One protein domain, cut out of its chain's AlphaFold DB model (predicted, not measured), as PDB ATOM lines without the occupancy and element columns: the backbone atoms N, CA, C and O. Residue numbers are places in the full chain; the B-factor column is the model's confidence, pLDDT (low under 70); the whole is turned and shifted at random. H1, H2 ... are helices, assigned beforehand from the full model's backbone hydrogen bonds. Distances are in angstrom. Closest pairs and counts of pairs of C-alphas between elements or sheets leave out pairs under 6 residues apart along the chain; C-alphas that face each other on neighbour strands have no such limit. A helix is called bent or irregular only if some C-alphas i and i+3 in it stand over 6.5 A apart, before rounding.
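Overview. This is residues 280 to 314 and 547 to 675 of the 690 residues of a protein of Euryarchaeota archaeon (UniProt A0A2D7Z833). Two long bent helices, H3 and H1, run opposite ways, with H1a side by side with H3b, while H4 and H5 make a corner on one side of this pair. H4 packs on H1a with residues 616 to 620 alone and runs away from it to the corner, and H5 comes back from the corner to the bend of H3, where H2 packs on H3a and H5. The printed part has 164 residues with five named helices, in the order H1, H2, H3, H4, H5, and no named strand; its class is all helix. It is only just loose, close to compact, with a radius of gyration of the C-alphas of 18.5 A and spans of 51 by 40 by 33 A.

Along the chain. H3, residues 571 to 607, is by its hydrogen bonds one helix, but bent: C-alphas 585 and 588 are 6.8 A apart. Its arms are H3a, residues 571 to 585, 21.4 A long, and H3b, residues 588 to 607, 28.7 A long, at a steep tilt of 48 degrees. H1, residues 281 to 311, was likewise assigned as one helix by its hydrogen bonds but is bent, with C-alphas 296 and 299 6.7 A apart. Its arms, H1a, residues 281 to 296, and H1b, residues 299 to 311, stand at a shallow tilt of 22 degrees; C-alpha 281 is at (-68.723, 187.047, -41.048). H4, residues 615 to 636, is 31.3 A long. H5, residues 643 to 664, is 31.5 A long and ends with C-alpha 664 at (-54.886, 202.569, -16.697). H2, residues 547 to 560, is 19.9 A long.

Arrangement. H3 is the hub, touching four other helices. H3b touches H1a at a shallow tilt of 23 degrees, opposite ways, with the closest C-alphas, of Ala 601 and Val 282, 5.3 A apart. The helix packing is mostly crossed, with 1 of 9 touching pairs at a shallow tilt. H3b also touches H5, closest at the C-alphas of Pro 588 and Met 653, 4.9 A. H1a touches H4 with residues 616 to 620 of H4 alone, closest at Ser 286 and Thr 617, C-alphas 5.4 A apart. H4 and H5 touch about perpendicular, at 87 degrees, closest at the C-alphas of Phe 630 and Ser 643, 4.2 A. H2 touches H5 at a steep tilt of 63 degrees, closest at the C-alphas of Gln 552 and Ala 659, 4.8 A. H2 touches H3a, closest at the C-alphas of Phe 558 and Ala 581, 5.2 A. H1b touches H3a with residues 299 to 303 of H1b alone, and is apart from H5. Every O i to N i+4 pair is within hydrogen-bond range in H1a, H1b, H2, H3b, H4 and H5, and 10 of 11 are in H3a.

Size, cuts and confidence. The C-alphas farthest apart, of Thr 611 and Gln 674, are 56.4 A apart. Residues 315 to 546 are not printed, and C-alphas 314 and 547 are 30.2 A apart across this cut. Residues 308 to 314, of which 308 to 311 belong to H1, stand free. The links H2 to H3, H3 to H4 and H4 to H5 are short. Mean pLDDT of the printed part is 88.1, and residues 670 to 672 are under 70.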
ATOM      1  N   SER A 280     -72.924 184.977 -42.429       83.69
ATOM      2  CA  SER A 280     -71.601 185.335 -42.910       83.69
ATOM      3  C   SER A 280     -70.843 186.110 -41.824       83.69
ATOM      4  O   SER A 280     -71.430 186.637 -40.873       83.69
ATOM      5  N   LEU A 281     -69.520 186.231 -41.968       81.69
ATOM      6  CA  LEU A 281     -68.723 187.047 -41.048       81.69
ATOM      7  C   LEU A 281     -69.246 188.493 -40.965       81.69
ATOM      8  O   LEU A 281     -69.255 189.071 -39.881       81.69
ATOM      9  N   VAL A 282     -69.707 189.068 -42.084       87.44
ATOM     10  CA  VAL A 282     -70.243 190.436 -42.099       87.44
ATOM     11  C   VAL A 282     -71.554 190.541 -41.316       87.44
ATOM     12  O   VAL A 282     -71.683 191.451 -40.500       87.44
ATOM     13  N   ASP A 283     -72.459 189.566 -41.436       84.06
ATOM     14  CA  ASP A 283     -73.703 189.556 -40.656       84.06
ATOM     15  C   ASP A 283     -73.446 189.409 -39.153       84.06
ATOM     16  O   ASP A 283     -74.088 190.081 -38.345       84.06
ATOM     17  N   ALA A 284     -72.467 188.584 -38.768       81.38
ATOM     18  CA  ALA A 284     -72.071 188.439 -37.369       81.38
ATOM     19  C   ALA A 284     -71.525 189.751 -36.777       81.38
ATOM     20  O   ALA A 284     -71.843 190.108 -35.635       81.38
ATOM     21  N   LEU A 285     -70.732 190.497 -37.553       86.88
ATOM     22  CA  LEU A 285     -70.224 191.808 -37.151       86.88
ATOM     23  C   LEU A 285     -71.357 192.841 -37.052       86.88
ATOM     24  O   LEU A 285     -71.452 193.532 -36.038       86.88
ATOM     25  N   SER A 286     -72.262 192.899 -38.034       90.06
ATOM     26  CA  SER A 286     -73.411 193.815 -38.021       90.06
ATOM     27  C   SER A 286     -74.386 193.534 -36.874       90.06
ATOM     28  O   SER A 286     -74.885 194.462 -36.239       90.06
ATOM     29  N   PHE A 287     -74.616 192.268 -36.527       85.56
ATOM     30  CA  PHE A 287     -75.400 191.917 -35.342       85.56
ATOM     31  C   PHE A 287     -74.708 192.331 -34.043       85.56
ATOM     32  O   PHE A 287     -75.340 192.912 -33.160       85.56
ATOM     33  N   THR A 288     -73.399 192.095 -33.939       82.56
ATOM     34  CA  THR A 288     -72.608 192.540 -32.783       82.56
ATOM     35  C   THR A 288     -72.709 194.055 -32.611       82.56
ATOM     36  O   THR A 288     -72.943 194.546 -31.507       82.56
ATOM     37  N   GLN A 289     -72.602 194.800 -33.710       90.19
ATOM     38  CA  GLN A 289     -72.757 196.248 -33.727       90.19
ATOM     39  C   GLN A 289     -74.151 196.693 -33.272       90.19
ATOM     40  O   GLN A 289     -74.247 197.604 -32.449       90.19
ATOM     41  N   LEU A 290     -75.220 196.028 -33.724       90.94
ATOM     42  CA  LEU A 290     -76.590 196.308 -33.280       90.94
ATOM     43  C   LEU A 290     -76.755 196.106 -31.765       90.94
ATOM     44  O   LEU A 290     -77.339 196.952 -31.084       90.94
ATOM     45  N   VAL A 291     -76.212 195.013 -31.221       84.12
ATOM     46  CA  VAL A 291     -76.241 194.736 -29.774       84.12
ATOM     47  C   VAL A 291     -75.491 195.822 -29.003       84.12
ATOM     48  O   VAL A 291     -76.016 196.360 -28.025       84.12
ATOM     49  N   VAL A 292     -74.291 196.195 -29.456       86.31
ATOM     50  CA  VAL A 292     -73.500 197.270 -28.840       86.31
ATOM     51  C   VAL A 292     -74.241 198.607 -28.908       86.31
ATOM     52  O   VAL A 292     -74.320 199.303 -27.898       86.31
ATOM     53  N   ALA A 293     -74.855 198.943 -30.045       89.75
ATOM     54  CA  ALA A 293     -75.661 200.152 -30.194       89.75
ATOM     55  C   ALA A 293     -76.836 200.178 -29.201       89.75
ATOM     56  O   ALA A 293     -77.075 201.202 -28.557       89.75
ATOM     57  N   GLY A 294     -77.511 199.043 -28.992       88.25
ATOM     58  CA  GLY A 294     -78.552 198.901 -27.972       88.25
ATOM     59  C   GLY A 294     -78.042 199.148 -26.545       88.25
ATOM     60  O   GLY A 294     -78.704 199.833 -25.765       88.25
ATOM     61  N   LEU A 295     -76.845 198.656 -26.213       86.56
ATOM     62  CA  LEU A 295     -76.201 198.862 -24.906       86.56
ATOM     63  C   LEU A 295     -75.685 200.295 -24.688       86.56
ATOM     64  O   LEU A 295     -75.551 200.733 -23.542       86.56
ATOM     65  N   VAL A 296     -75.404 201.025 -25.767       88.56
ATOM     66  CA  VAL A 296     -75.034 202.446 -25.725       88.56
ATOM     67  C   VAL A 296     -76.281 203.320 -25.566       88.56
ATOM     68  O   VAL A 296     -76.335 204.159 -24.673       88.56
ATOM     69  N   VAL A 297     -77.300 203.116 -26.403       90.81
ATOM     70  CA  VAL A 297     -78.469 204.008 -26.480       90.81
ATOM     71  C   VAL A 297     -79.502 203.705 -25.389       90.81
ATOM     72  O   VAL A 297     -80.047 204.625 -24.781       90.81
ATOM     73  N   GLY A 298     -79.759 202.426 -25.103       89.62
ATOM     74  CA  GLY A 298     -80.826 201.989 -24.198       89.62
ATOM     75  C   GLY A 298     -80.739 202.596 -22.790       89.62
ATOM     76  O   GLY A 298     -81.688 203.264 -22.372       89.62
ATOM     77  N   PRO A 299     -79.621 202.428 -22.055       87.94
ATOM     78  CA  PRO A 299     -79.469 202.984 -20.709       87.94
ATOM     79  C   PRO A 299     -79.612 204.511 -20.658       87.94
ATOM     80  O   PRO A 299     -80.222 205.032 -19.725       87.94
ATOM     81  N   VAL A 300     -79.110 205.220 -21.677       89.69
ATOM     82  CA  VAL A 300     -79.206 206.686 -21.776       89.69
ATOM     83  C   VAL A 300     -80.657 207.126 -21.946       89.69
ATOM     84  O   VAL A 300     -81.122 207.982 -21.197       89.69
ATOM     85  N   LEU A 301     -81.405 206.506 -22.867       92.19
ATOM     86  CA  LEU A 301     -82.815 206.839 -23.094       92.19
ATOM     87  C   LEU A 301     -83.698 206.500 -21.887       92.19
ATOM     88  O   LEU A 301     -84.606 207.263 -21.558       92.19
ATOM     89  N   ILE A 302     -83.429 205.381 -21.207       91.25
ATOM     90  CA  ILE A 302     -84.155 204.994 -19.990       91.25
ATOM     91  C   ILE A 302     -83.915 206.022 -18.878       91.25
ATOM     92  O   ILE A 302     -84.876 206.478 -18.253       91.25
ATOM     93  N   HIS A 303     -82.658 206.420 -18.651       93.19
ATOM     94  CA  HIS A 303     -82.315 207.443 -17.656       93.19
ATOM     95  C   HIS A 303     -82.941 208.790 -17.995       93.19
ATOM     96  O   HIS A 303     -83.537 209.433 -17.134       93.19
ATOM     97  N   GLN A 304     -82.897 209.177 -19.271       93.25
ATOM     98  CA  GLN A 304     -83.517 210.401 -19.761       93.25
ATOM     99  C   GLN A 304     -85.030 210.409 -19.550       93.25
ATOM    100  O   GLN A 304     -85.572 211.394 -19.052       93.25
ATOM    101  N   ALA A 305     -85.722 209.321 -19.889       93.75
ATOM    102  CA  ALA A 305     -87.157 209.197 -19.653       93.75
ATOM    103  C   ALA A 305     -87.485 209.317 -18.159       93.75
ATOM    104  O   ALA A 305     -88.435 210.005 -17.786       93.75
ATOM    105  N   TRP A 306     -86.674 208.695 -17.302       93.88
ATOM    106  CA  TRP A 306     -86.858 208.745 -15.856       93.88
ATOM    107  C   TRP A 306     -86.645 210.149 -15.282       93.88
ATOM    108  O   TRP A 306     -87.515 210.647 -14.568       93.88
ATOM    109  N   CYS A 307     -85.559 210.815 -15.678       95.38
ATOM    110  CA  CYS A 307     -85.278 212.206 -15.332       95.38
ATOM    111  C   CYS A 307     -86.406 213.134 -15.801       95.38
ATOM    112  O   CYS A 307     -86.924 213.913 -15.011       95.38
ATOM    113  N   ASN A 308     -86.873 212.997 -17.046       94.56
ATOM    114  CA  ASN A 308     -87.973 213.808 -17.578       94.56
ATOM    115  C   ASN A 308     -89.281 213.615 -16.796       94.56
ATOM    116  O   ASN A 308     -90.028 214.570 -16.597       94.56
ATOM    117  N   MET A 309     -89.581 212.389 -16.357       94.19
ATOM    118  CA  MET A 309     -90.747 212.127 -15.507       94.19
ATOM    119  C   MET A 309     -90.607 212.766 -14.122       94.19
ATOM    120  O   MET A 309     -91.607 213.207 -13.561       94.19
ATOM    121  N   ALA A 310     -89.393 212.821 -13.578       94.62
ATOM    122  CA  ALA A 310     -89.124 213.430 -12.283       94.62
ATOM    123  C   ALA A 310     -89.123 214.958 -12.328       94.62
ATOM    124  O   ALA A 310     -89.700 215.581 -11.450       94.62
ATOM    125  N   ILE A 311     -88.575 215.558 -13.387       95.31
ATOM    126  CA  ILE A 311     -88.608 217.013 -13.608       95.31
ATOM    127  C   ILE A 311     -90.051 217.524 -13.611       95.31
ATOM    128  O   ILE A 311     -90.334 218.555 -13.017       95.31
ATOM    129  N   LYS A 312     -90.995 216.766 -14.187       93.44
ATOM    130  CA  LYS A 312     -92.429 217.111 -14.140       93.44
ATOM    131  C   LYS A 312     -93.003 217.194 -12.721       93.44
ATOM    132  O   LYS A 312     -94.048 217.810 -12.549       93.44
ATOM    133  N   ARG A 313     -92.377 216.543 -11.736       90.81
ATOM    134  CA  ARG A 313     -92.756 216.634 -10.316       90.81
ATOM    135  C   ARG A 313     -92.101 217.824  -9.613       90.81
ATOM    136  O   ARG A 313     -92.627 218.249  -8.596       90.81
ATOM    137  N   GLY A 314     -91.009 218.347 -10.169       91.94
ATOM    138  CA  GLY A 314     -90.227 219.439  -9.598       91.94
ATOM    139  C   GLY A 314     -89.376 219.025  -8.398       91.94
ATOM    140  O   GLY A 314     -89.513 217.930  -7.846       91.94
ATOM    141  N   LYS A 547     -60.875 219.078 -19.874       86.62
ATOM    142  CA  LYS A 547     -61.937 218.073 -20.032       86.62
ATOM    143  C   LYS A 547     -61.442 216.650 -19.761       86.62
ATOM    144  O   LYS A 547     -62.094 215.926 -19.015       86.62
ATOM    145  N   ILE A 548     -60.274 216.260 -20.281       89.69
ATOM    146  CA  ILE A 548     -59.673 214.936 -20.017       89.69
ATOM    147  C   ILE A 548     -59.386 214.760 -18.522       89.69
ATOM    148  O   ILE A 548     -59.651 213.697 -17.960       89.69
ATOM    149  N   ARG A 549     -58.898 215.805 -17.844       88.38
ATOM    150  CA  ARG A 549     -58.696 215.773 -16.390       88.38
ATOM    151  C   ARG A 549     -60.008 215.579 -15.624       88.38
ATOM    152  O   ARG A 549     -60.062 214.719 -14.742       88.38
ATOM    153  N   ARG A 550     -61.039 216.382 -15.928       90.06
ATOM    154  CA  ARG A 550     -62.370 216.290 -15.294       90.06
ATOM    155  C   ARG A 550     -62.969 214.892 -15.518       90.06
ATOM    156  O   ARG A 550     -63.369 214.238 -14.558       90.06
ATOM    157  N   ALA A 551     -62.891 214.380 -16.747       92.00
ATOM    158  CA  ALA A 551     -63.293 213.022 -17.110       92.00
ATOM    159  C   ALA A 551     -62.532 211.940 -16.322       92.00
ATOM    160  O   ALA A 551     -63.149 211.006 -15.816       92.00
ATOM    161  N   GLN A 552     -61.213 212.085 -16.142       90.06
ATOM    162  CA  GLN A 552     -60.419 211.152 -15.332       90.06
ATOM    163  C   GLN A 552     -60.899 211.126 -13.875       90.06
ATOM    164  O   GLN A 552     -60.983 210.052 -13.276       90.06
ATOM    165  N   GLY A 553     -61.222 212.297 -13.315       90.56
ATOM    166  CA  GLY A 553     -61.791 212.422 -11.974       90.56
ATOM    167  C   GLY A 553     -63.133 211.713 -11.843       90.56
ATOM    168  O   GLY A 553     -63.286 210.874 -10.959       90.56
ATOM    169  N   LEU A 554     -64.064 211.967 -12.766       93.31
ATOM    170  CA  LEU A 554     -65.390 211.342 -12.762       93.31
ATOM    171  C   LEU A 554     -65.327 209.821 -12.951       93.31
ATOM    172  O   LEU A 554     -65.917 209.087 -12.160       93.31
ATOM    173  N   SER A 555     -64.563 209.312 -13.927       91.56
ATOM    174  CA  SER A 555     -64.415 207.859 -14.114       91.56
ATOM    175  C   SER A 555     -63.858 207.183 -12.856       91.56
ATOM    176  O   SER A 555     -64.328 206.116 -12.460       91.56
ATOM    177  N   ARG A 556     -62.891 207.819 -12.182       89.19
ATOM    178  CA  ARG A 556     -62.327 207.313 -10.928       89.19
ATOM    179  C   ARG A 556     -63.325 207.395  -9.772       89.19
ATOM    180  O   ARG A 556     -63.417 206.455  -8.985       89.19
ATOM    181  N   HIS A 557     -64.066 208.492  -9.682       93.31
ATOM    182  CA  HIS A 557     -65.112 208.709  -8.691       93.31
ATOM    183  C   HIS A 557     -66.183 207.607  -8.759       93.31
ATOM    184  O   HIS A 557     -66.465 206.965  -7.744       93.31
ATOM    185  N   PHE A 558     -66.702 207.309  -9.954       93.19
ATOM    186  CA  PHE A 558     -67.689 206.242 -10.138       93.19
ATOM    187  C   PHE A 558     -67.111 204.853  -9.884       93.19
ATOM    188  O   PHE A 558     -67.754 204.053  -9.206       93.19
ATOM    189  N   ALA A 559     -65.899 204.569 -10.372       86.25
ATOM    190  CA  ALA A 559     -65.247 203.277 -10.160       86.25
ATOM    191  C   ALA A 559     -65.001 202.973  -8.672       86.25
ATOM    192  O   ALA A 559     -65.188 201.841  -8.237       86.25
ATOM    193  N   ARG A 560     -64.620 203.975  -7.867       87.88
ATOM    194  CA  ARG A 560     -64.415 203.806  -6.415       87.88
ATOM    195  C   ARG A 560     -65.712 203.581  -5.646       87.88
ATOM    196  O   ARG A 560     -65.696 202.901  -4.629       87.88
ATOM    197  N   ASN A 561     -66.816 204.143  -6.132       89.31
ATOM    198  CA  ASN A 561     -68.144 203.995  -5.543       89.31
ATOM    199  C   ASN A 561     -68.949 202.863  -6.213       89.31
ATOM    200  O   ASN A 561     -70.175 202.940  -6.312       89.31
ATOM    201  N   SER A 562     -68.274 201.806  -6.687       87.44
ATOM    202  CA  SER A 562     -68.912 200.664  -7.359       87.44
ATOM    203  C   SER A 562     -69.857 199.866  -6.462       87.44
ATOM    204  O   SER A 562     -70.738 199.166  -6.954       87.44
ATOM    205  N   ASP A 563     -69.717 199.989  -5.141       84.81
ATOM    206  CA  ASP A 563     -70.643 199.431  -4.154       84.81
ATOM    207  C   ASP A 563     -72.037 200.082  -4.195       84.81
ATOM    208  O   ASP A 563     -73.012 199.482  -3.738       84.81
ATOM    209  N   LEU A 564     -72.150 201.285  -4.771       89.25
ATOM    210  CA  LEU A 564     -73.418 201.994  -4.939       89.25
ATOM    211  C   LEU A 564     -74.113 201.683  -6.269       89.25
ATOM    212  O   LEU A 564     -75.281 202.034  -6.439       89.25
ATOM    213  N   TRP A 565     -73.446 201.015  -7.212       90.69
ATOM    214  CA  TRP A 565     -74.011 200.781  -8.540       90.69
ATOM    215  C   TRP A 565     -75.221 199.852  -8.465       90.69
ATOM    216  O   TRP A 565     -75.119 198.685  -8.086       90.69
ATOM    217  N   PHE A 566     -76.384 200.376  -8.846       88.50
ATOM    218  CA  PHE A 566     -77.669 199.676  -8.845       88.50
ATOM    219  C   PHE A 566     -78.046 199.057  -7.487       88.50
ATOM    220  O   PHE A 566     -78.866 198.134  -7.429       88.50
ATOM    221  N   THR A 567     -77.467 199.554  -6.385       84.38
ATOM    222  CA  THR A 567     -77.777 199.045  -5.048       84.38
ATOM    223  C   THR A 567     -79.210 199.395  -4.667       84.38
ATOM    224  O   THR A 567     -79.658 200.527  -4.829       84.38
ATOM    225  N   ARG A 568     -79.947 198.429  -4.114       83.94
ATOM    226  CA  ARG A 568     -81.295 198.693  -3.587       83.94
ATOM    227  C   ARG A 568     -81.261 199.428  -2.246       83.94
ATOM    228  O   ARG A 568     -82.249 200.063  -1.899       83.94
ATOM    229  N   LYS A 569     -80.131 199.372  -1.522       84.25
ATOM    230  CA  LYS A 569     -79.972 199.992  -0.195       84.25
ATOM    231  C   LYS A 569     -80.117 201.518  -0.229       84.25
ATOM    232  O   LYS A 569     -80.584 202.094   0.738       84.25
ATOM    233  N   GLN A 570     -79.750 202.151  -1.345       86.31
ATOM    234  CA  GLN A 570     -79.832 203.604  -1.547       86.31
ATOM    235  C   GLN A 570     -81.016 204.005  -2.448       86.31
ATOM    236  O   GLN A 570     -80.976 205.035  -3.111       86.31
ATOM    237  N   GLY A 571     -82.056 203.169  -2.546       91.06
ATOM    238  CA  GLY A 571     -83.281 203.505  -3.279       91.06
ATOM    239  C   GLY A 571     -83.046 203.930  -4.736       91.06
ATOM    240  O   GLY A 571     -82.408 203.216  -5.515       91.06
ATOM    241  N   ALA A 572     -83.596 205.088  -5.116       94.44
ATOM    242  CA  ALA A 572     -83.434 205.659  -6.453       94.44
ATOM    243  C   ALA A 572     -81.976 206.056  -6.743       94.44
ATOM    244  O   ALA A 572     -81.498 205.816  -7.855       94.44
ATOM    245  N   PHE A 573     -81.240 206.546  -5.740       97.00
ATOM    246  CA  PHE A 573     -79.839 206.935  -5.895       97.00
ATOM    247  C   PHE A 573     -78.948 205.791  -6.372       97.00
ATOM    248  O   PHE A 573     -78.088 205.994  -7.220       97.00
ATOM    249  N   GLY A 574     -79.180 204.562  -5.900       94.50
ATOM    250  CA  GLY A 574     -78.410 203.408  -6.367       94.50
ATOM    251  C   GLY A 574     -78.557 203.177  -7.875       94.50
ATOM    252  O   GLY A 574     -77.585 202.858  -8.560       94.50
ATOM    253  N   ARG A 575     -79.757 203.389  -8.430       93.56
ATOM    254  CA  ARG A 575     -79.978 203.312  -9.885       93.56
ATOM    255  C   ARG A 575     -79.316 204.476 -10.615       93.56
ATOM    256  O   ARG A 575     -78.674 204.221 -11.626       93.56
ATOM    257  N   ILE A 576     -79.430 205.698 -10.090       96.88
ATOM    258  CA  ILE A 576     -78.755 206.888 -10.634       96.88
ATOM    259  C   ILE A 576     -77.243 206.643 -10.700       96.88
ATOM    260  O   ILE A 576     -76.665 206.701 -11.778       96.88
ATOM    261  N   MET A 577     -76.628 206.241  -9.584       96.00
ATOM    262  CA  MET A 577     -75.206 205.896  -9.500       96.00
ATOM    263  C   MET A 577     -74.797 204.822 -10.504       96.00
ATOM    264  O   MET A 577     -73.757 204.947 -11.140       96.00
ATOM    265  N   GLY A 578     -75.598 203.762 -10.652       92.56
ATOM    266  CA  GLY A 578     -75.309 202.692 -11.604       92.56
ATOM    267  C   GLY A 578     -75.355 203.162 -13.060       92.56
ATOM    268  O   GLY A 578     -74.472 202.816 -13.843       92.56
ATOM    269  N   THR A 579     -76.356 203.966 -13.422       93.94
ATOM    270  CA  THR A 579     -76.503 204.486 -14.787       93.94
ATOM    271  C   THR A 579     -75.442 205.537 -15.106       93.94
ATOM    272  O   THR A 579     -74.806 205.462 -16.154       93.94
ATOM    273  N   GLU A 580     -75.172 206.465 -14.191       95.06
ATOM    274  CA  GLU A 580     -74.111 207.460 -14.350       95.06
ATOM    275  C   GLU A 580     -72.734 206.799 -14.454       95.06
ATOM    276  O   GLU A 580     -71.947 207.124 -15.347       95.06
ATOM    277  N   ALA A 581     -72.468 205.779 -13.635       93.62
ATOM    278  CA  ALA A 581     -71.259 204.981 -13.763       93.62
ATOM    279  C   ALA A 581     -71.178 204.229 -15.097       93.62
ATOM    280  O   ALA A 581     -70.106 204.167 -15.698       93.62
ATOM    281  N   TRP A 582     -72.295 203.690 -15.598       91.44
ATOM    282  CA  TRP A 582     -72.343 203.084 -16.928       91.44
ATOM    283  C   TRP A 582     -71.910 204.087 -17.999       91.44
ATOM    284  O   TRP A 582     -71.022 203.774 -18.791       91.44
ATOM    285  N   MET A 583     -72.455 205.309 -17.977       91.75
ATOM    286  CA  MET A 583     -72.118 206.362 -18.944       91.75
ATOM    287  C   MET A 583     -70.660 206.838 -18.846       91.75
ATOM    288  O   MET A 583     -70.039 207.110 -19.869       91.75
ATOM    289  N   HIS A 584     -70.096 206.911 -17.637       93.12
ATOM    290  CA  HIS A 584     -68.762 207.481 -17.400       93.12
ATOM    291  C   HIS A 584     -67.622 206.455 -17.367       93.12
ATOM    292  O   HIS A 584     -66.455 206.850 -17.439       93.12
ATOM    293  N   VAL A 585     -67.926 205.160 -17.234       89.00
ATOM    294  CA  VAL A 585     -66.929 204.081 -17.118       89.00
ATOM    295  C   VAL A 585     -67.051 203.072 -18.257       89.00
ATOM    296  O   VAL A 585     -66.041 202.731 -18.857       89.00
ATOM    297  N   ILE A 586     -68.259 202.608 -18.592       86.94
ATOM    298  CA  ILE A 586     -68.457 201.473 -19.515       86.94
ATOM    299  C   ILE A 586     -68.722 201.949 -20.948       86.94
ATOM    300  O   ILE A 586     -68.107 201.469 -21.901       86.94
ATOM    301  N   LEU A 587     -69.617 202.920 -21.098       91.81
ATOM    302  CA  LEU A 587     -70.135 203.395 -22.378       91.81
ATOM    303  C   LEU A 587     -69.049 203.899 -23.357       91.81
ATOM    304  O   LEU A 587     -69.152 203.557 -24.536       91.81
ATOM    305  N   PRO A 588     -67.960 204.578 -22.929       92.94
ATOM    306  CA  PRO A 588     -66.871 204.968 -23.828       92.94
ATOM    307  C   PRO A 588     -66.205 203.775 -24.528       92.94
ATOM    308  O   PRO A 588     -65.913 203.845 -25.719       92.94
ATOM    309  N   TRP A 589     -66.014 202.651 -23.829       89.06
ATOM    310  CA  TRP A 589     -65.439 201.438 -24.421       89.06
ATOM    311  C   TRP A 589     -66.391 200.767 -25.398       89.06
ATOM    312  O   TRP A 589     -65.948 200.277 -26.433       89.06
ATOM    313  N   LEU A 590     -67.690 200.762 -25.087       88.38
ATOM    314  CA  LEU A 590     -68.708 200.224 -25.986       88.38
ATOM    315  C   LEU A 590     -68.781 201.030 -27.281       88.38
ATOM    316  O   LEU A 590     -68.848 200.438 -28.350       88.38
ATOM    317  N   VAL A 591     -68.705 202.361 -27.202       92.38
ATOM    318  CA  VAL A 591     -68.702 203.222 -28.391       92.38
ATOM    319  C   VAL A 591     -67.462 202.960 -29.247       92.38
ATOM    320  O   VAL A 591     -67.606 202.663 -30.428       92.38
ATOM    321  N   ILE A 592     -66.256 202.978 -28.663       90.12
ATOM    322  CA  ILE A 592     -65.019 202.721 -29.419       90.12
ATOM    323  C   ILE A 592     -64.989 201.294 -29.988       90.12
ATOM    324  O   ILE A 592     -64.670 201.105 -31.161       90.12
ATOM    325  N   GLY A 593     -65.363 200.289 -29.191       84.94
ATOM    326  CA  GLY A 593     -65.436 198.896 -29.630       84.94
ATOM    327  C   GLY A 593     -66.472 198.683 -30.733       84.94
ATOM    328  O   GLY A 593     -66.170 198.050 -31.741       84.94
ATOM    329  N   GLY A 594     -67.662 199.270 -30.590       88.62
ATOM    330  CA  GLY A 594     -68.717 199.244 -31.601       88.62
ATOM    331  C   GLY A 594     -68.291 199.904 -32.910       88.62
ATOM    332  O   GLY A 594     -68.534 199.341 -33.974       88.62
ATOM    333  N   SER A 595     -67.583 201.038 -32.848       90.75
ATOM    334  CA  SER A 595     -67.008 201.676 -34.039       90.75
ATOM    335  C   SER A 595     -65.972 200.788 -34.730       90.75
ATOM    336  O   SER A 595     -65.995 200.678 -35.952       90.75
ATOM    337  N   ILE A 596     -65.090 200.114 -33.981       87.94
ATOM    338  CA  ILE A 596     -64.114 199.168 -34.555       87.94
ATOM    339  C   ILE A 596     -64.830 198.005 -35.254       87.94
ATOM    340  O   ILE A 596     -64.453 197.633 -36.367       87.94
ATOM    341  N   VAL A 597     -65.876 197.452 -34.630       88.88
ATOM    342  CA  VAL A 597     -66.704 196.394 -35.229       88.88
ATOM    343  C   VAL A 597     -67.370 196.888 -36.515       88.88
ATOM    344  O   VAL A 597     -67.270 196.198 -37.526       88.88
ATOM    345  N   GLY A 598     -67.957 198.090 -36.518       91.44
ATOM    346  CA  GLY A 598     -68.573 198.692 -37.706       91.44
ATOM    347  C   GLY A 598     -67.580 198.913 -38.851       91.44
ATOM    348  O   GLY A 598     -67.811 198.465 -39.971       91.44
ATOM    349  N   PHE A 599     -66.403 199.492 -38.575       92.00
ATOM    350  CA  PHE A 599     -65.347 199.640 -39.589       92.00
ATOM    351  C   PHE A 599     -64.868 198.292 -40.139       92.00
ATOM    352  O   PHE A 599     -64.613 198.166 -41.338       92.00
ATOM    353  N   THR A 600     -64.778 197.275 -39.281       88.12
ATOM    354  CA  THR A 600     -64.432 195.913 -39.706       88.12
ATOM    355  C   THR A 600     -65.530 195.328 -40.595       88.12
ATOM    356  O   THR A 600     -65.217 194.754 -41.634       88.12
ATOM    357  N   ALA A 601     -66.806 195.520 -40.244       90.06
ATOM    358  CA  ALA A 601     -67.947 195.076 -41.044       90.06
ATOM    359  C   ALA A 601     -67.945 195.721 -42.438       90.06
ATOM    360  O   ALA A 601     -68.070 195.011 -43.431       90.06
ATOM    361  N   ILE A 602     -67.706 197.036 -42.522       94.06
ATOM    362  CA  ILE A 602     -67.565 197.768 -43.792       94.06
ATOM    363  C   ILE A 602     -66.411 197.192 -44.625       94.06
ATOM    364  O   ILE A 602     -66.576 196.932 -45.817       94.06
ATOM    365  N   GLY A 603     -65.249 196.949 -44.010       91.06
ATOM    366  CA  GLY A 603     -64.092 196.367 -44.693       91.06
ATOM    367  C   GLY A 603     -64.366 194.964 -45.243       91.06
ATOM    368  O   GLY A 603     -64.053 194.688 -46.401       91.06
ATOM    369  N   VAL A 604     -64.999 194.098 -44.444       89.25
ATOM    370  CA  VAL A 604     -65.404 192.749 -44.873       89.25
ATOM    371  C   VAL A 604     -66.449 192.827 -45.986       89.25
ATOM    372  O   VAL A 604     -66.305 192.123 -46.979       89.25
ATOM    373  N   PHE A 605     -67.448 193.708 -45.871       94.25
ATOM    374  CA  PHE A 605     -68.471 193.919 -46.899       94.25
ATOM    375  C   PHE A 605     -67.855 194.314 -48.248       94.25
ATOM    376  O   PHE A 605     -68.208 193.744 -49.279       94.25
ATOM    377  N   ILE A 606     -66.903 195.255 -48.246       94.38
ATOM    378  CA  ILE A 606     -66.184 195.675 -49.458       94.38
ATOM    379  C   ILE A 606     -65.358 194.512 -50.018       94.38
ATOM    380  O   ILE A 606     -65.415 194.244 -51.217       94.38
ATOM    381  N   TYR A 607     -64.620 193.801 -49.159       92.19
ATOM    382  CA  TYR A 607     -63.765 192.686 -49.566       92.19
ATOM    383  C   TYR A 607     -64.551 191.532 -50.202       92.19
ATOM    384  O   TYR A 607     -64.112 190.965 -51.201       92.19
ATOM    385  N   THR A 608     -65.722 191.189 -49.659       90.94
ATOM    386  CA  THR A 608     -66.568 190.110 -50.193       90.94
ATOM    387  C   THR A 608     -67.484 190.562 -51.331       90.94
ATOM    388  O   THR A 608     -68.249 189.746 -51.851       90.94
ATOM    389  N   GLY A 609     -67.462 191.846 -51.712       92.06
ATOM    390  CA  GLY A 609     -68.406 192.415 -52.677       92.06
ATOM    391  C   GLY A 609     -69.866 192.312 -52.216       92.06
ATOM    392  O   GLY A 609     -70.758 192.133 -53.041       92.06
ATOM    393  N   GLY A 610     -70.107 192.337 -50.902       88.81
ATOM    394  CA  GLY A 610     -71.426 192.131 -50.298       88.81
ATOM    395  C   GLY A 610     -71.909 190.678 -50.297       88.81
ATOM    396  O   GLY A 610     -73.036 190.406 -49.881       88.81
ATOM    397  N   THR A 611     -71.078 189.720 -50.725       87.12
ATOM    398  CA  THR A 611     -71.442 188.299 -50.703       87.12
ATOM    399  C   THR A 611     -71.687 187.849 -49.266       87.12
ATOM    400  O   THR A 611     -70.824 188.004 -48.399       87.12
ATOM    401  N   GLY A 612     -72.870 187.280 -49.024       80.50
ATOM    402  CA  GLY A 612     -73.301 186.829 -47.703       80.50
ATOM    403  C   GLY A 612     -73.885 187.924 -46.810       80.50
ATOM    404  O   GLY A 612     -74.203 187.617 -45.672       80.50
ATOM    405  N   ALA A 613     -74.034 189.167 -47.280       88.88
ATOM    406  CA  ALA A 613     -74.674 190.230 -46.509       88.88
ATOM    407  C   ALA A 613     -76.204 190.072 -46.495       88.88
ATOM    408  O   ALA A 613     -76.855 190.091 -47.542       88.88
ATOM    409  N   SER A 614     -76.784 189.974 -45.302       88.81
ATOM    410  CA  SER A 614     -78.229 190.032 -45.081       88.81
ATOM    411  C   SER A 614     -78.749 191.475 -45.025       88.81
ATOM    412  O   SER A 614     -77.983 192.442 -44.990       88.81
ATOM    413  N   TRP A 615     -80.076 191.637 -44.943       87.56
ATOM    414  CA  TRP A 615     -80.732 192.938 -44.746       87.56
ATOM    415  C   TRP A 615     -80.204 193.704 -43.521       87.56
ATOM    416  O   TRP A 615     -80.168 194.934 -43.541       87.56
ATOM    417  N   LEU A 616     -79.765 192.992 -42.474       87.94
ATOM    418  CA  LEU A 616     -79.208 193.597 -41.266       87.94
ATOM    419  C   LEU A 616     -77.895 194.321 -41.569       87.94
ATOM    420  O   LEU A 616     -77.689 195.433 -41.086       87.94
ATOM    421  N   THR A 617     -77.036 193.719 -42.394       91.38
ATOM    422  CA  THR A 617     -75.789 194.351 -42.836       91.38
ATOM    423  C   THR A 617     -76.089 195.658 -43.567       91.38
ATOM    424  O   THR A 617     -75.537 196.698 -43.218       91.38
ATOM    425  N   TYR A 618     -77.030 195.652 -44.516       94.00
ATOM    426  CA  TYR A 618     -77.426 196.875 -45.225       94.00
ATOM    427  C   TYR A 618     -78.009 197.939 -44.287       94.00
ATOM    428  O   TYR A 618     -77.679 199.116 -44.422       94.00
ATOM    429  N   LEU A 619     -78.829 197.542 -43.308       94.19
ATOM    430  CA  LEU A 619     -79.348 198.461 -42.295       94.19
ATOM    431  C   LEU A 619     -78.215 199.101 -41.480       94.19
ATOM    432  O   LEU A 619     -78.219 200.315 -41.292       94.19
ATOM    433  N   MET A 620     -77.245 198.309 -41.013       94.38
ATOM    434  CA  MET A 620     -76.108 198.832 -40.245       94.38
ATOM    435  C   MET A 620     -75.222 199.751 -41.090       94.38
ATOM    436  O   MET A 620     -74.837 200.808 -40.604       94.38
ATOM    437  N   LEU A 621     -75.000 199.442 -42.372       95.00
ATOM    438  CA  LEU A 621     -74.287 200.340 -43.291       95.00
ATOM    439  C   LEU A 621     -74.996 201.693 -43.455       95.00
ATOM    440  O   LEU A 621     -74.337 202.731 -43.511       95.00
ATOM    441  N   VAL A 622     -76.334 201.707 -43.502       95.75
ATOM    442  CA  VAL A 622     -77.112 202.959 -43.521       95.75
ATOM    443  C   VAL A 622     -76.939 203.722 -42.209       95.75
ATOM    444  O   VAL A 622     -76.711 204.931 -42.238       95.75
ATOM    445  N   VAL A 623     -77.013 203.037 -41.064       94.19
ATOM    446  CA  VAL A 623     -76.789 203.651 -39.746       94.19
ATOM    447  C   VAL A 623     -75.387 204.260 -39.659       94.19
ATOM    448  O   VAL A 623     -75.260 205.420 -39.270       94.19
ATOM    449  N   ASP A 624     -74.354 203.538 -40.089       93.50
ATOM    450  CA  ASP A 624     -72.974 204.030 -40.119       93.50
ATOM    451  C   ASP A 624     -72.807 205.223 -41.058       93.50
ATOM    452  O   ASP A 624     -72.168 206.214 -40.697       93.50
ATOM    453  N   GLY A 625     -73.439 205.174 -42.232       93.12
ATOM    454  CA  GLY A 625     -73.484 206.293 -43.169       93.12
ATOM    455  C   GLY A 625     -74.128 207.541 -42.561       93.12
ATOM    456  O   GLY A 625     -73.602 208.642 -42.723       93.12
ATOM    457  N   LEU A 626     -75.222 207.385 -41.808       92.44
ATOM    458  CA  LEU A 626     -75.884 208.487 -41.102       92.44
ATOM    459  C   LEU A 626     -75.018 209.047 -39.970       92.44
ATOM    460  O   LEU A 626     -74.891 210.265 -39.848       92.44
ATOM    461  N   VAL A 627     -74.384 208.187 -39.167       90.81
ATOM    462  CA  VAL A 627     -73.456 208.619 -38.110       90.81
ATOM    463  C   VAL A 627     -72.283 209.389 -38.719       90.81
ATOM    464  O   VAL A 627     -71.968 210.486 -38.258       90.81
ATOM    465  N   ALA A 628     -71.680 208.876 -39.794       90.12
ATOM    466  CA  ALA A 628     -70.607 209.559 -40.509       90.12
ATOM    467  C   ALA A 628     -71.070 210.910 -41.077       90.12
ATOM    468  O   ALA A 628     -70.382 211.916 -40.898       90.12
ATOM    469  N   LEU A 629     -72.259 210.964 -41.687       90.88
ATOM    470  CA  LEU A 629     -72.860 212.202 -42.183       90.88
ATOM    471  C   LEU A 629     -73.050 213.229 -41.057       90.88
ATOM    472  O   LEU A 629     -72.709 214.398 -41.234       90.88
ATOM    473  N   PHE A 630     -73.553 212.817 -39.890       90.00
ATOM    474  CA  PHE A 630     -73.736 213.696 -38.732       90.00
ATOM    475  C   PHE A 630     -72.408 214.220 -38.175       90.00
ATOM    476  O   PHE A 630     -72.299 215.410 -37.883       90.00
ATOM    477  N   LEU A 631     -71.382 213.372 -38.085       86.62
ATOM    478  CA  LEU A 631     -70.054 213.782 -37.620       86.62
ATOM    479  C   LEU A 631     -69.362 214.731 -38.612       86.62
ATOM    480  O   LEU A 631     -68.790 215.742 -38.201       86.62
ATOM    481  N   VAL A 632     -69.432 214.442 -39.916       87.56
ATOM    482  CA  VAL A 632     -68.838 215.288 -40.965       87.56
ATOM    483  C   VAL A 632     -69.580 216.619 -41.073       87.56
ATOM    484  O   VAL A 632     -68.939 217.666 -41.087       87.56
ATOM    485  N   SER A 633     -70.915 216.608 -41.091       86.12
ATOM    486  CA  SER A 633     -71.715 217.840 -41.158       86.12
ATOM    487  C   SER A 633     -71.441 218.768 -39.978       86.12
ATOM    488  O   SER A 633     -71.202 219.954 -40.196       86.12
ATOM    489  N   ALA A 634     -71.354 218.236 -38.755       80.88
ATOM    490  CA  ALA A 634     -70.994 219.025 -37.580       80.88
ATOM    491  C   ALA A 634     -69.592 219.643 -37.679       80.88
ATOM    492  O   ALA A 634     -69.380 220.764 -37.221       80.88
ATOM    493  N   ARG A 635     -68.638 218.930 -38.292       80.12
ATOM    494  CA  ARG A 635     -67.251 219.389 -38.449       80.12
ATOM    495  C   ARG A 635     -67.083 220.437 -39.552       80.12
ATOM    496  O   ARG A 635     -66.199 221.278 -39.442       80.12
ATOM    497  N   VAL A 636     -67.914 220.385 -40.592       83.25
ATOM    498  CA  VAL A 636     -67.912 221.337 -41.721       83.25
ATOM    499  C   VAL A 636     -68.897 222.500 -41.491       83.25
ATOM    500  O   VAL A 636     -68.943 223.439 -42.277       83.25
ATOM    501  N   GLY A 637     -69.672 222.478 -40.400       78.38
ATOM    502  CA  GLY A 637     -70.625 223.540 -40.053       78.38
ATOM    503  C   GLY A 637     -71.952 223.475 -40.820       78.38
ATOM    504  O   GLY A 637     -72.677 224.464 -40.877       78.38
ATOM    505  N   ILE A 638     -72.294 222.321 -41.402       81.62
ATOM    506  CA  ILE A 638     -73.561 222.113 -42.112       81.62
ATOM    507  C   ILE A 638     -74.662 221.800 -41.078       81.62
ATOM    508  O   ILE A 638     -74.540 220.815 -40.345       81.62
ATOM    509  N   PRO A 639     -75.755 222.583 -41.008       78.31
ATOM    510  CA  PRO A 639     -76.761 222.463 -39.954       78.31
ATOM    511  C   PRO A 639     -77.762 221.331 -40.239       78.31
ATOM    512  O   PRO A 639     -78.922 221.569 -40.565       78.31
ATOM    513  N   ILE A 640     -77.326 220.077 -40.105       85.00
ATOM    514  CA  ILE A 640     -78.227 218.914 -40.141       85.00
ATOM    515  C   ILE A 640     -78.802 218.688 -38.732       85.00
ATOM    516  O   ILE A 640     -78.035 218.745 -37.762       85.00
ATOM    517  N   PRO A 641     -80.109 218.401 -38.571       80.00
ATOM    518  CA  PRO A 641     -80.664 217.991 -37.283       80.00
ATOM    519  C   PRO A 641     -79.837 216.859 -36.655       80.00
ATOM    520  O   PRO A 641     -79.400 215.952 -37.355       80.00
ATOM    521  N   LEU A 642     -79.606 216.917 -35.340       80.31
ATOM    522  CA  LEU A 642     -78.799 215.959 -34.559       80.31
ATOM    523  C   LEU A 642     -77.282 215.948 -34.821       80.31
ATOM    524  O   LEU A 642     -76.558 215.401 -33.991       80.31
ATOM    525  N   SER A 643     -76.767 216.584 -35.882       82.00
ATOM    526  CA  SER A 643     -75.318 216.616 -36.173       82.00
ATOM    527  C   SER A 643     -74.488 217.147 -34.998       82.00
ATOM    528  O   SER A 643     -73.532 216.507 -34.558       82.00
ATOM    529  N   ARG A 644     -74.910 218.279 -34.420       76.12
ATOM    530  CA  ARG A 644     -74.268 218.900 -33.251       76.12
ATOM    531  C   ARG A 644     -74.270 217.965 -32.041       76.12
ATOM    532  O   ARG A 644     -73.228 217.765 -31.424       76.12
ATOM    533  N   THR A 645     -75.410 217.341 -31.746       80.06
ATOM    534  CA  THR A 645     -75.558 216.384 -30.640       80.06
ATOM    535  C   THR A 645     -74.669 215.155 -30.834       80.06
ATOM    536  O   THR A 645     -73.986 214.747 -29.898       80.06
ATOM    537  N   ALA A 646     -74.622 214.593 -32.045       83.06
ATOM    538  CA  ALA A 646     -73.782 213.442 -32.370       83.06
ATOM    539  C   ALA A 646     -72.284 213.764 -32.232       83.06
ATOM    540  O   ALA A 646     -71.537 212.982 -31.643       83.06
ATOM    541  N   SER A 647     -71.853 214.935 -32.713       82.19
ATOM    542  CA  SER A 647     -70.467 215.405 -32.580       82.19
ATOM    543  C   SER A 647     -70.068 215.644 -31.125       82.19
ATOM    544  O   SER A 647     -69.000 215.199 -30.693       82.19
ATOM    545  N   ALA A 648     -70.938 216.290 -30.344       80.12
ATOM    546  CA  ALA A 648     -70.727 216.501 -28.916       80.12
ATOM    547  C   ALA A 648     -70.613 215.169 -28.158       80.12
ATOM    548  O   ALA A 648     -69.658 214.958 -27.409       80.12
ATOM    549  N   PHE A 649     -71.538 214.238 -28.412       86.25
ATOM    550  CA  PHE A 649     -71.515 212.900 -27.826       86.25
ATOM    551  C   PHE A 649     -70.227 212.143 -28.185       86.25
ATOM    552  O   PHE A 649     -69.536 211.653 -27.291       86.25
ATOM    553  N   GLY A 650     -69.855 212.097 -29.468       86.88
ATOM    554  CA  GLY A 650     -68.629 211.434 -29.923       86.88
ATOM    555  C   GLY A 650     -67.363 212.043 -29.311       86.88
ATOM    556  O   GLY A 650     -66.490 211.318 -28.834       86.88
ATOM    557  N   SER A 651     -67.295 213.376 -29.245       84.19
ATOM    558  CA  SER A 651     -66.183 214.098 -28.612       84.19
ATOM    559  C   SER A 651     -66.065 213.765 -27.126       84.19
ATOM    560  O   SER A 651     -64.962 213.534 -26.628       84.19
ATOM    561  N   TYR A 652     -67.191 213.680 -26.418       86.56
ATOM    562  CA  TYR A 652     -67.208 213.324 -25.004       86.56
ATOM    563  C   TYR A 652     -66.785 211.872 -24.756       86.56
ATOM    564  O   TYR A 652     -65.951 211.612 -23.886       86.56
ATOM    565  N   MET A 653     -67.283 210.933 -25.565       91.81
ATOM    566  CA  MET A 653     -66.869 209.528 -25.497       91.81
ATOM    567  C   MET A 653     -65.369 209.371 -25.721       91.81
ATOM    568  O   MET A 653     -64.709 208.636 -24.988       91.81
ATOM    569  N   TRP A 654     -64.808 210.124 -26.668       91.75
ATOM    570  CA  TRP A 654     -63.367 210.153 -26.897       91.75
ATOM    571  C   TRP A 654     -62.581 210.717 -25.703       91.75
ATOM    572  O   TRP A 654     -61.539 210.170 -25.332       91.75
ATOM    573  N   ILE A 655     -63.073 211.791 -25.077       91.69
ATOM    574  CA  ILE A 655     -62.456 212.401 -23.888       91.69
ATOM    575  C   ILE A 655     -62.455 211.420 -22.711       91.69
ATOM    576  O   ILE A 655     -61.405 211.217 -22.098       91.69
ATOM    577  N   LEU A 656     -63.595 210.786 -22.417       92.31
ATOM    578  CA  LEU A 656     -63.702 209.776 -21.361       92.31
ATOM    579  C   LEU A 656     -62.790 208.579 -21.639       92.31
ATOM    580  O   LEU A 656     -62.033 208.171 -20.762       92.31
ATOM    581  N   PHE A 657     -62.809 208.052 -22.865       92.50
ATOM    582  CA  PHE A 657     -61.940 206.948 -23.264       92.50
ATOM    583  C   PHE A 657     -60.458 207.300 -23.063       92.50
ATOM    584  O   PHE A 657     -59.721 206.571 -22.399       92.50
ATOM    585  N   SER A 658     -60.032 208.469 -23.549       90.81
ATOM    586  CA  SER A 658     -58.658 208.964 -23.387       90.81
ATOM    587  C   SER A 658     -58.268 209.098 -21.913       90.81
ATOM    588  O   SER A 658     -57.193 208.656 -21.503       90.81
ATOM    589  N   ALA A 659     -59.157 209.660 -21.092       89.94
ATOM    590  CA  ALA A 659     -58.952 209.817 -19.657       89.94
ATOM    591  C   ALA A 659     -58.772 208.471 -18.935       89.94
ATOM    592  O   ALA A 659     -57.908 208.336 -18.060       89.94
ATOM    593  N   GLN A 660     -59.548 207.461 -19.331       87.56
ATOM    594  CA  GLN A 660     -59.466 206.114 -18.775       87.56
ATOM    595  C   GLN A 660     -58.197 205.375 -19.218       87.56
ATOM    596  O   GLN A 660     -57.570 204.716 -18.392       87.56
ATOM    597  N   ILE A 661     -57.741 205.548 -20.465       85.12
ATOM    598  CA  ILE A 661     -56.441 205.019 -20.917       85.12
ATOM    599  C   ILE A 661     -55.290 205.614 -20.097       85.12
ATOM    600  O   ILE A 661     -54.413 204.878 -19.638       85.12
ATOM    601  N   LEU A 662     -55.299 206.930 -19.858       83.62
ATOM    602  CA  LEU A 662     -54.300 207.582 -19.001       83.62
ATOM    603  C   LEU A 662     -54.347 207.045 -17.564       83.62
ATOM    604  O   LEU A 662     -53.302 206.792 -16.963       83.62
ATOM    605  N   MET A 663     -55.550 206.810 -17.033       81.50
ATOM    606  CA  MET A 663     -55.740 206.219 -15.709       81.50
ATOM    607  C   MET A 663     -55.173 204.794 -15.623       81.50
ATOM    608  O   MET A 663     -54.459 204.492 -14.668       81.50
ATOM    609  N   ILE A 664     -55.431 203.938 -16.619       76.19
ATOM    610  CA  ILE A 664     -54.886 202.569 -16.697       76.19
ATOM    611  C   ILE A 664     -53.351 202.597 -16.751       76.19
ATOM    612  O   ILE A 664     -52.687 201.773 -16.124       76.19
ATOM    613  N   ARG A 665     -52.775 203.604 -17.419       74.69
ATOM    614  CA  ARG A 665     -51.325 203.861 -17.460       74.69
ATOM    615  C   ARG A 665     -50.761 204.500 -16.183       74.69
ATOM    616  O   ARG A 665     -49.587 204.850 -16.160       74.69
ATOM    617  N   LYS A 666     -51.572 204.663 -15.129       79.19
ATOM    618  CA  LYS A 666     -51.209 205.315 -13.854       79.19
ATOM    619  C   LYS A 666     -50.735 206.769 -14.004       79.19
ATOM    620  O   LYS A 666     -50.082 207.302 -13.110       79.19
ATOM    621  N   MET A 667     -51.093 207.439 -15.100       77.81
ATOM    622  CA  MET A 667     -50.818 208.863 -15.298       77.81
ATOM    623  C   MET A 667     -51.931 209.682 -14.643       77.81
ATOM    624  O   MET A 667     -53.099 209.558 -15.015       77.81
ATOM    625  N   SER A 668     -51.585 210.516 -13.660       75.06
ATOM    626  CA  SER A 668     -52.558 211.327 -12.921       75.06
ATOM    627  C   SER A 668     -52.478 212.795 -13.325       75.06
ATOM    628  O   SER A 668     -51.434 213.420 -13.168       75.06
ATOM    629  N   LEU A 669     -53.601 213.353 -13.780       77.62
ATOM    630  CA  LEU A 669     -53.737 214.774 -14.122       77.62
ATOM    631  C   LEU A 669     -54.299 215.601 -12.952       77.62
ATOM    632  O   LEU A 669     -54.916 216.636 -13.163       77.62
ATOM    633  N   HIS A 670     -54.156 215.129 -11.711       69.56
ATOM    634  CA  HIS A 670     -54.798 215.757 -10.550       69.56
ATOM    635  C   HIS A 670     -54.265 217.138 -10.174       69.56
ATOM    636  O   HIS A 670     -55.003 217.958  -9.634       69.56
ATOM    637  N   ARG A 671     -52.999 217.416 -10.495       69.00
ATOM    638  CA  ARG A 671     -52.432 218.754 -10.349       69.00
ATOM    639  C   ARG A 671     -52.802 219.580 -11.573       69.00
ATOM    640  O   ARG A 671     -52.544 219.195 -12.709       69.00
ATOM    641  N   TRP A 672     -53.495 220.675 -11.309       68.81
ATOM    642  CA  TRP A 672     -54.018 221.608 -12.296       68.81
ATOM    643  C   TRP A 672     -52.974 222.681 -12.615       68.81
ATOM    644  O   TRP A 672     -52.300 223.155 -11.713       68.81
ATOM    645  N   GLU A 673     -52.876 223.103 -13.870       75.38
ATOM    646  CA  GLU A 673     -52.139 224.311 -14.253       75.38
ATOM    647  C   GLU A 673     -53.129 225.403 -14.655       75.38
ATOM    648  O   GLU A 673     -54.108 225.126 -15.359       75.38
ATOM    649  N   GLN A 674     -52.894 226.635 -14.205       74.25
ATOM    650  CA  GLN A 674     -53.776 227.756 -14.518       74.25
ATOM    651  C   GLN A 674     -53.787 228.058 -16.021       74.25
ATOM    652  O   GLN A 674     -52.755 228.034 -16.690       74.25
ATOM    653  N   VAL A 675     -54.962 228.391 -16.563       78.56
ATOM    654  CA  VAL A 675     -55.080 228.860 -17.950       78.56
ATOM    655  C   VAL A 675     -55.027 230.382 -17.927       78.56
ATOM    656  O   VAL A 675     -56.050 231.046 -17.754       78.56
TER     657      VAL A 675